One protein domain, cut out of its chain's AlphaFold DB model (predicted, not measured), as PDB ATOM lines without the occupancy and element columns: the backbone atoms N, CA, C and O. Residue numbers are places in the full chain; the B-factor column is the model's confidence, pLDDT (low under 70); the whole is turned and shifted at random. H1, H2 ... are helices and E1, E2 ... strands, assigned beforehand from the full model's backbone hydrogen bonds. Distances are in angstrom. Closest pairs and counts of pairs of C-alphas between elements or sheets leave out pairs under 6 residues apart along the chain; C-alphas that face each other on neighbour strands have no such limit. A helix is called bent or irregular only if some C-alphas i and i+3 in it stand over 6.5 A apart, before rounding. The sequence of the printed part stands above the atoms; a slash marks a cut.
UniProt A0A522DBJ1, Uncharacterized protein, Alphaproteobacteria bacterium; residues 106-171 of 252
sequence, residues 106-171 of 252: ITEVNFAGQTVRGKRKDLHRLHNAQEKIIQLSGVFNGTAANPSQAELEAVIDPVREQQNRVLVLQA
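This is residues 106 to 171 of the 252 residues of an uncharacterized protein of Alphaproteobacteria bacterium (UniProt A0A522DBJ1). A small antiparallel sheet of three short strands forms a head at one end of a long helical hairpin, made of H1 and H2 side by side. Both helices meet the sheet with the ends nearest to it, and the loop of residues 140 to 148 joins them at the far end. The printed part has 66 residues, with two named helices and three named strands in the chain order E1, E2, H1, H2, E3; the sheet's order is E1, E2, E3, and the class is mixed, helices and strands. The whole is elongated, spanning 38 by 22 by 17 A, and only just loose, close to compact, with a radius of gyration of the C-alphas of 13.2 A.

In the sheet, E2, residues 115 to 119, is the inner strand, and E1, residues 106 to 109, and E3, residues 167 to 170, are the edge strands. E1 and E2 are a hairpin, antiparallel at 147 degrees, with N 108 and O 116 within hydrogen-bond range at 2.9 A and N 116 and O 108 at 2.8 A. E2 and E3 are antiparallel at 159 degrees, with N 117 and O 167 within range at 2.8 A and N 167 and O 117 at 2.9 A. H1, residues 120 to 139, is on the sheet but only grazes it, with its residues 120 to 124. H2, residues 149 to 165, is also on the sheet and only grazes it, with its residues 162 to 165. H1 and H2 form a helical hairpin: they touch, the closest C-alphas being those of Asp 122 and Gln 162 at 5.3 A, and run opposite ways at a shallow tilt of 20 degrees. In H1 every O i to N i+4 pair is within hydrogen-bond range, and in H2 9 of 13 are. H2 is irregular, with C-alphas 158 and 161 7.4 A apart, and has a kink of 52 degrees near residue 158.

E1 begins at C-alpha 106, at (149.746, 146.502, 228.003), and is 10.4 A long from first to last C-alpha. E2 measures 13.6 A and E3 9.2 A. H1 runs 28.5 A from C-alpha 120, at (151.383, 140.713, 228.366), to C-alpha 139. H2 measures 24.3 A, and E3 ends at C-alpha 170, at (141.427, 151.841, 238.312).

The two C-alphas farthest apart, those of Ile 106 and Ala 144, are 39.0 A from each other. The printed part has no cut. The links E1 to E2, E2 to H1 and H2 to E3 are tight, and H1 to H2, with 9 residues, is short; no link is long. The mean pLDDT of the printed part is 75.5, with values under 70 at residues 111 to 113, 137 to 149 and 171.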
ATOM      1  N   ILE A 106     151.070 146.178 228.530       84.31
ATOM      2  CA  ILE A 106     149.746 146.502 228.003       84.31
ATOM      3  C   ILE A 106     148.815 146.886 229.152       84.31
ATOM      4  O   ILE A 106     149.102 146.614 230.321       84.31
ATOM      5  N   THR A 107     147.718 147.544 228.801       83.31
ATOM      6  CA  THR A 107     146.616 147.878 229.703       83.31
ATOM      7  C   THR A 107     145.369 147.142 229.247       83.31
ATOM      8  O   THR A 107     145.047 147.187 228.060       83.31
ATOM      9  N   GLU A 108     144.666 146.495 230.166       80.81
ATOM     10  CA  GLU A 108     143.420 145.783 229.882       80.81
ATOM     11  C   GLU A 108     142.410 145.958 231.012       80.81
ATOM     12  O   GLU A 108     142.762 146.385 232.111       80.81
ATOM     13  N   VAL A 109     141.153 145.617 230.736       78.06
ATOM     14  CA  VAL A 109     140.099 145.546 231.747       78.06
ATOM     15  C   VAL A 109     139.885 144.075 232.087       78.06
ATOM     16  O   VAL A 109     139.600 143.278 231.193       78.06
ATOM     17  N   ASN A 110     140.057 143.701 233.354       75.38
ATOM     18  CA  ASN A 110     139.902 142.312 233.792       75.38
ATOM     19  C   ASN A 110     138.421 141.924 233.994       75.38
ATOM     20  O   ASN A 110     137.517 142.752 233.865       75.38
ATOM     21  N   PHE A 111     138.160 140.663 234.364       69.50
ATOM     22  CA  PHE A 111     136.798 140.170 234.626       69.50
ATOM     23  C   PHE A 111     136.084 140.888 235.785       69.50
ATOM     24  O   PHE A 111     134.857 140.956 235.794       69.50
ATOM     25  N   ALA A 112     136.831 141.458 236.735       65.12
ATOM     26  CA  ALA A 112     136.292 142.267 237.827       65.12
ATOM     27  C   ALA A 112     136.041 143.737 237.423       65.12
ATOM     28  O   ALA A 112     135.644 144.556 238.255       65.12
ATOM     29  N   GLY A 113     136.278 144.093 236.157       67.19
ATOM     30  CA  GLY A 113     136.144 145.456 235.650       67.19
ATOM     31  C   GLY A 113     137.257 146.405 236.104       67.19
ATOM     32  O   GLY A 113     137.110 147.612 235.934       67.19
ATOM     33  N   GLN A 114     138.344 145.899 236.693       72.88
ATOM     34  CA  GLN A 114     139.515 146.707 237.034       72.88
ATOM     35  C   GLN A 114     140.328 146.984 235.771       72.88
ATOM     36  O   GLN A 114     140.597 146.069 234.989       72.88
ATOM     37  N   THR A 115     140.793 148.223 235.611       78.31
ATOM     38  CA  THR A 115     141.790 148.540 234.584       78.31
ATOM     39  C   THR A 115     143.167 148.221 235.144       78.31
ATOM     40  O   THR A 115     143.600 148.832 236.120       78.31
ATOM     41  N   VAL A 116     143.863 147.267 234.534       81.81
ATOM     42  CA  VAL A 116     145.151 146.749 235.002       81.81
ATOM     43  C   VAL A 116     146.236 146.955 233.954       81.81
ATOM     44  O   VAL A 116     145.984 146.918 232.750       81.81
ATOM     45  N   ARG A 117     147.468 147.183 234.408       84.62
ATOM     46  CA  ARG A 117     148.656 147.398 233.584       84.62
ATOM     47  C   ARG A 117     149.743 146.415 233.975       84.62
ATOM     48  O   ARG A 117     150.163 146.364 235.126       84.62
ATOM     49  N   GLY A 118     150.259 145.679 233.004       87.69
ATOM     50  CA  GLY A 118     151.284 144.675 233.258       87.69
ATOM     51  C   GLY A 118     151.922 144.162 231.983       87.69
ATOM     52  O   GLY A 118     151.537 144.542 230.876       87.69
ATOM     53  N   LYS A 119     152.921 143.290 232.129       90.06
ATOM     54  CA  LYS A 119     153.479 142.580 230.977       90.06
ATOM     55  C   LYS A 119     152.422 141.647 230.402       90.06
ATOM     56  O   LYS A 119     151.748 140.944 231.151       90.06
ATOM     57  N   ARG A 120     152.342 141.570 229.075       86.31
ATOM     58  CA  ARG A 120     151.383 140.713 228.366       86.31
ATOM     59  C   ARG A 120     151.436 139.251 228.835       86.31
ATOM     60  O   ARG A 120     150.393 138.646 229.046       86.31
ATOM     61  N   LYS A 121     152.635 138.708 229.089       87.56
ATOM     62  CA  LYS A 121     152.797 137.355 229.657       87.56
ATOM     63  C   LYS A 121     152.188 137.182 231.048       87.56
ATOM     64  O   LYS A 121     151.676 136.110 231.350       87.56
ATOM     65  N   ASP A 122     152.294 138.202 231.897       85.50
ATOM     66  CA  ASP A 122     151.830 138.134 233.280       85.50
ATOM     67  C   ASP A 122     150.304 138.228 233.290       85.50
ATOM     68  O   ASP A 122     149.645 137.389 233.895       85.50
ATOM     69  N   LEU A 123     149.752 139.156 232.505       84.38
ATOM     70  CA  LEU A 123     148.311 139.305 232.323       84.38
ATOM     71  C   LEU A 123     147.664 138.051 231.711       84.38
ATOM     72  O   LEU A 123     146.668 137.575 232.241       84.38
ATOM     73  N   HIS A 124     148.276 137.433 230.693       86.06
ATOM     74  CA  HIS A 124     147.792 136.167 230.120       86.06
ATOM     75  C   HIS A 124     147.704 135.043 231.163       86.06
ATOM     76  O   HIS A 124     146.729 134.300 231.222       86.06
ATOM     77  N   ARG A 125     148.730 134.905 232.013       85.69
ATOM     78  CA  ARG A 125     148.749 133.870 233.059       85.69
ATOM     79  C   ARG A 125     147.675 134.109 234.109       85.69
ATOM     80  O   ARG A 125     147.044 133.151 234.546       85.69
ATOM     81  N   LEU A 126     147.469 135.366 234.490       83.44
ATOM     82  CA  LEU A 126     146.417 135.752 235.423       83.44
ATOM     83  C   LEU A 126     145.024 135.507 234.831       83.44
ATOM     84  O   LEU A 126     144.182 134.929 235.511       83.44
ATOM     85  N   HIS A 127     144.818 135.834 233.556       82.44
ATOM     86  CA  HIS A 127     143.582 135.548 232.830       82.44
ATOM     87  C   HIS A 127     143.268 134.052 232.799       82.44
ATOM     88  O   HIS A 127     142.175 133.647 233.178       82.44
ATOM     89  N   ASN A 128     144.243 133.211 232.443       83.50
ATOM     90  CA  ASN A 128     144.049 131.759 232.414       83.50
ATOM     91  C   ASN A 128     143.780 131.184 233.815       83.50
ATOM     92  O   ASN A 128     143.039 130.212 233.953       83.50
ATOM     93  N   ALA A 129     144.376 131.757 234.864       79.19
ATOM     94  CA  ALA A 129     144.070 131.376 236.242       79.19
ATOM     95  C   ALA A 129     142.639 131.775 236.635       79.19
ATOM     96  O   ALA A 129     141.922 130.964 237.218       79.19
ATOM     97  N   GLN A 130     142.193 132.979 236.259       78.00
ATOM     98  CA  GLN A 130     140.810 133.418 236.462       78.00
ATOM     99  C   GLN A 130     139.822 132.536 235.695       78.00
ATOM    100  O   GLN A 130     138.834 132.099 236.276       78.00
ATOM    101  N   GLU A 131     140.106 132.198 234.436       78.12
ATOM    102  CA  GLU A 131     139.262 131.305 233.641       78.12
ATOM    103  C   GLU A 131     139.143 129.921 234.291       78.12
ATOM    104  O   GLU A 131     138.041 129.392 234.403       78.12
ATOM    105  N   LYS A 132     140.243 129.360 234.809       79.56
ATOM    106  CA  LYS A 132     140.215 128.092 235.552       79.56
ATOM    107  C   LYS A 132     139.384 128.176 236.828       79.56
ATOM    108  O   LYS A 132     138.617 127.261 237.102       79.56
ATOM    109  N   ILE A 133     139.505 129.261 237.594       75.06
ATOM    110  CA  ILE A 133     138.688 129.479 238.797       75.06
ATOM    111  C   ILE A 133     137.208 129.600 238.423       75.06
ATOM    112  O   ILE A 133     136.360 129.006 239.087       75.06
ATOM    113  N   ILE A 134     136.893 130.297 237.327       72.56
ATOM    114  CA  ILE A 134     135.529 130.400 236.801       72.56
ATOM    115  C   ILE A 134     135.023 129.023 236.364       72.56
ATOM    116  O   ILE A 134     133.917 128.656 236.741       72.56
ATOM    117  N   GLN A 135     135.810 128.242 235.622       75.25
ATOM    118  CA  GLN A 135     135.437 126.894 235.179       75.25
ATOM    119  C   GLN A 135     135.192 125.959 236.360       75.25
ATOM    120  O   GLN A 135     134.165 125.283 236.371       75.25
ATOM    121  N   LEU A 136     136.074 125.977 237.367       70.75
ATOM    122  CA  LEU A 136     135.843 125.288 238.631       70.75
ATOM    123  C   LEU A 136     134.494 125.745 239.189       70.75
ATOM    124  O   LEU A 136     133.574 124.945 239.233       70.75
ATOM    125  N   SER A 137     134.300 127.040 239.454       66.12
ATOM    126  CA  SER A 137     133.038 127.574 239.997       66.12
ATOM    127  C   SER A 137     131.780 127.255 239.160       66.12
ATOM    128  O   SER A 137     130.700 127.063 239.715       66.12
ATOM    129  N   GLY A 138     131.906 127.163 237.832       58.44
ATOM    130  CA  GLY A 138     130.807 126.964 236.888       58.44
ATOM    131  C   GLY A 138     130.305 125.522 236.816       58.44
ATOM    132  O   GLY A 138     129.100 125.313 236.672       58.44
ATOM    133  N   VAL A 139     131.188 124.532 236.993       53.91
ATOM    134  CA  VAL A 139     130.814 123.105 237.108       53.91
ATOM    135  C   VAL A 139     129.925 122.860 238.342       53.91
ATOM    136  O   VAL A 139     129.089 121.953 238.354       53.91
ATOM    137  N   PHE A 140     130.011 123.732 239.349       54.03
ATOM    138  CA  PHE A 140     129.293 123.592 240.618       54.03
ATOM    139  C   PHE A 140     127.884 124.195 240.645       54.03
ATOM    140  O   PHE A 140     127.126 123.927 241.573       54.03
ATOM    141  N   ASN A 141     127.450 124.905 239.595       51.22
ATOM    142  CA  ASN A 141     126.036 125.293 239.464       51.22
ATOM    143  C   ASN A 141     125.101 124.093 239.189       51.22
ATOM    144  O   ASN A 141     123.883 124.257 239.237       51.22
ATOM    145  N   GLY A 142     125.647 122.900 238.908       48.19
ATOM    146  CA  GLY A 142     124.876 121.671 238.673       48.19
ATOM    147  C   GLY A 142     125.141 120.517 239.649       48.19
ATOM    148  O   GLY A 142     124.350 119.579 239.689       48.19
ATOM    149  N   THR A 143     126.214 120.555 240.447       46.12
ATOM    150  CA  THR A 143     126.569 119.476 241.389       46.12
ATOM    151  C   THR A 143     127.069 120.065 242.709       46.12
ATOM    152  O   THR A 143     127.927 120.936 242.720       46.12
ATOM    153  N   ALA A 144     126.502 119.608 243.829       44.81
ATOM    154  CA  ALA A 144     126.625 120.191 245.171       44.81
ATOM    155  C   ALA A 144     127.999 120.019 245.865       44.81
ATOM    156  O   ALA A 144     128.067 119.981 247.093       44.81
ATOM    157  N   ALA A 145     129.091 119.885 245.113       52.50
ATOM    158  CA  ALA A 145     130.439 119.884 245.672       52.50
ATOM    159  C   ALA A 145     130.995 121.311 245.605       52.50
ATOM    160  O   ALA A 145     130.910 121.948 244.568       52.50
ATOM    161  N   ASN A 146     131.542 121.849 246.691       56.53
ATOM    162  CA  ASN A 146     132.332 123.078 246.606       56.53
ATOM    163  C   ASN A 146     133.741 122.706 246.111       56.53
ATOM    164  O   ASN A 146     134.236 121.655 246.536       56.53
ATOM    165  N   PRO A 147     134.412 123.529 245.279       61.59
ATOM    166  CA  PRO A 147     135.827 123.313 245.002       61.59
ATOM    167  C   PRO A 147     136.563 123.317 246.333       61.59
ATOM    168  O   PRO A 147     136.320 124.187 247.180       61.59
ATOM    169  N   SER A 148     137.433 122.332 246.544       67.38
ATOM    170  CA  SER A 148     138.214 122.326 247.777       67.38
ATOM    171  C   SER A 148     139.122 123.557 247.777       67.38
ATOM    172  O   SER A 148     139.650 123.957 246.739       67.38
ATOM    173  N   GLN A 149     139.311 124.182 248.939       69.94
ATOM    174  CA  GLN A 149     140.209 125.333 249.067       69.94
ATOM    175  C   GLN A 149     141.610 125.025 248.499       69.94
ATOM    176  O   GLN A 149     142.209 125.874 247.847       69.94
ATOM    177  N   ALA A 150     142.059 123.774 248.633       73.69
ATOM    178  CA  ALA A 150     143.305 123.273 248.063       73.69
ATOM    179  C   ALA A 150     143.362 123.342 246.520       73.69
ATOM    180  O   ALA A 150     144.421 123.615 245.960       73.69
ATOM    181  N   GLU A 151     142.248 123.122 245.812       76.94
ATOM    182  CA  GLU A 151     142.192 123.235 244.343       76.94
ATOM    183  C   GLU A 151     142.295 124.688 243.877       76.94
ATOM    184  O   GLU A 151     142.938 124.971 242.866       76.94
ATOM    185  N   LEU A 152     141.693 125.616 244.624       74.75
ATOM    186  CA  LEU A 152     141.802 127.047 244.343       74.75
ATOM    187  C   LEU A 152     143.220 127.554 244.626       74.75
ATOM    188  O   LEU A 152     143.801 128.239 243.786       74.75
ATOM    189  N   GLU A 153     143.806 127.169 245.761       77.50
ATOM    190  CA  GLU A 153     145.190 127.503 246.115       77.50
ATOM    191  C   GLU A 153     146.181 126.963 245.074       77.50
ATOM    192  O   GLU A 153     147.045 127.705 244.610       77.50
ATOM    193  N   ALA A 154     145.977 125.739 244.573       80.94
ATOM    194  CA  ALA A 154     146.801 125.163 243.509       80.94
ATOM    195  C   ALA A 154     146.770 125.961 242.187       80.94
ATOM    196  O   ALA A 154     147.704 125.867 241.387       80.94
ATOM    197  N   VAL A 155     145.716 126.748 241.938       81.25
ATOM    198  CA  VAL A 155     145.622 127.647 240.775       81.25
ATOM    199  C   VAL A 155     146.190 129.035 241.082       81.25
ATOM    200  O   VAL A 155     146.803 129.640 240.200       81.25
ATOM    201  N   ILE A 156     146.014 129.536 242.309       80.38
ATOM    202  CA  ILE A 156     146.404 130.893 242.726       80.38
ATOM    203  C   ILE A 156     147.902 130.988 243.037       80.38
ATOM    204  O   ILE A 156     148.562 131.928 242.586       80.38
ATOM    205  N   ASP A 157     148.460 130.027 243.772       83.00
ATOM    206  CA  ASP A 157     149.853 130.069 244.230       83.00
ATOM    207  C   ASP A 157     150.865 130.220 243.084       83.00
ATOM    208  O   ASP A 157     151.744 131.086 243.176       83.00
ATOM    209  N   PRO A 158     150.737 129.492 241.953       85.44
ATOM    210  CA  PRO A 158     151.668 129.627 240.834       85.44
ATOM    211  C   PRO A 158     151.626 130.992 240.140       85.44
ATOM    212  O   PRO A 158     152.557 131.316 239.397       85.44
ATOM    213  N   VAL A 159     150.550 131.769 240.328       85.00
ATOM    214  CA  VAL A 159     150.370 133.084 239.694       85.00
ATOM    215  C   VAL A 159     150.580 134.268 240.646       85.00
ATOM    216  O   VAL A 159     150.484 135.424 240.230       85.00
ATOM    217  N   ARG A 160     150.902 134.009 241.918       83.38
ATOM    218  CA  ARG A 160     151.050 135.035 242.961       83.38
ATOM    219  C   ARG A 160     152.163 136.040 242.670       83.38
ATOM    220  O   ARG A 160     152.015 137.233 242.912       83.38
ATOM    221  N   GLU A 161     153.273 135.583 242.098       84.12
ATOM    222  CA  GLU A 161     154.366 136.476 241.701       84.12
ATOM    223  C   GLU A 161     153.923 137.438 240.584       84.12
ATOM    224  O   GLU A 161     154.270 138.616 240.594       84.12
ATOM    225  N   GLN A 162     153.119 136.954 239.634       85.50
ATOM    226  CA  GLN A 162     152.578 137.743 238.531       85.50
ATOM    227  C   GLN A 162     151.587 138.788 239.043       85.50
ATOM    228  O   GLN A 162     151.635 139.920 238.567       85.50
ATOM    229  N   GLN A 163     150.757 138.449 240.037       82.69
ATOM    230  CA  GLN A 163     149.851 139.406 240.689       82.69
ATOM    231  C   GLN A 163     150.616 140.612 241.232       82.69
ATOM    232  O   GLN A 163     150.244 141.749 240.963       82.69
ATOM    233  N   ASN A 164     151.732 140.365 241.925       82.25
ATOM    234  CA  ASN A 164     152.551 141.421 242.526       82.25
ATOM    235  C   ASN A 164     153.234 142.329 241.490       82.25
ATOM    236  O   ASN A 164     153.654 143.434 241.822       82.25
ATOM    237  N   ARG A 165     153.376 141.873 240.237       84.19
ATOM    238  CA  ARG A 165     153.977 142.657 239.144       84.19
ATOM    239  C   ARG A 165     152.967 143.498 238.365       84.19
ATOM    240  O   ARG A 165     153.384 144.349 237.579       84.19
ATOM    241  N   VAL A 166     151.671 143.238 238.521       84.94
ATOM    242  CA  VAL A 166     150.606 143.933 237.793       84.94
ATOM    243  C   VAL A 166     150.097 145.108 238.619       84.94
ATOM    244  O   VAL A 166     149.814 144.980 239.803       84.94
ATOM    245  N   LEU A 167     149.973 146.265 237.972       84.25
ATOM    246  CA  LEU A 167     149.481 147.492 238.585       84.25
ATOM    247  C   LEU A 167     147.994 147.658 238.287       84.25
ATOM    248  O   LEU A 167     147.589 147.628 237.126       84.25
ATOM    249  N   VAL A 168     147.188 147.887 239.318       82.25
ATOM    250  CA  VAL A 168     145.789 148.296 239.156       82.25
ATOM    251  C   VAL A 168     145.770 149.813 238.965       82.25
ATOM    252  O   VAL A 168     146.246 150.558 239.814       82.25
ATOM    253  N   LEU A 169     145.285 150.271 237.812       79.94
ATOM    254  CA  LEU A 169     145.164 151.697 237.491       79.94
ATOM    255  C   LEU A 169     143.821 152.270 237.942       79.94
ATOM    256  O   LEU A 169     143.733 153.448 238.268       79.94
ATOM    257  N   GLN A 170     142.774 151.445 237.923       76.81
ATOM    258  CA  GLN A 170     141.427 151.841 238.312       76.81
ATOM    259  C   GLN A 170     140.703 150.651 238.939       76.81
ATOM    260  O   GLN A 170     140.670 149.568 238.345       76.81
ATOM    261  N   ALA A 171     140.114 150.861 240.119       68.38
ATOM    262  CA  ALA A 171     139.266 149.868 240.767       68.38
ATOM    263  C   ALA A 171     138.021 149.558 239.923       68.38
ATOM    264  O   ALA A 171     137.463 150.428 239.250       68.38
TER     265      ALA A 171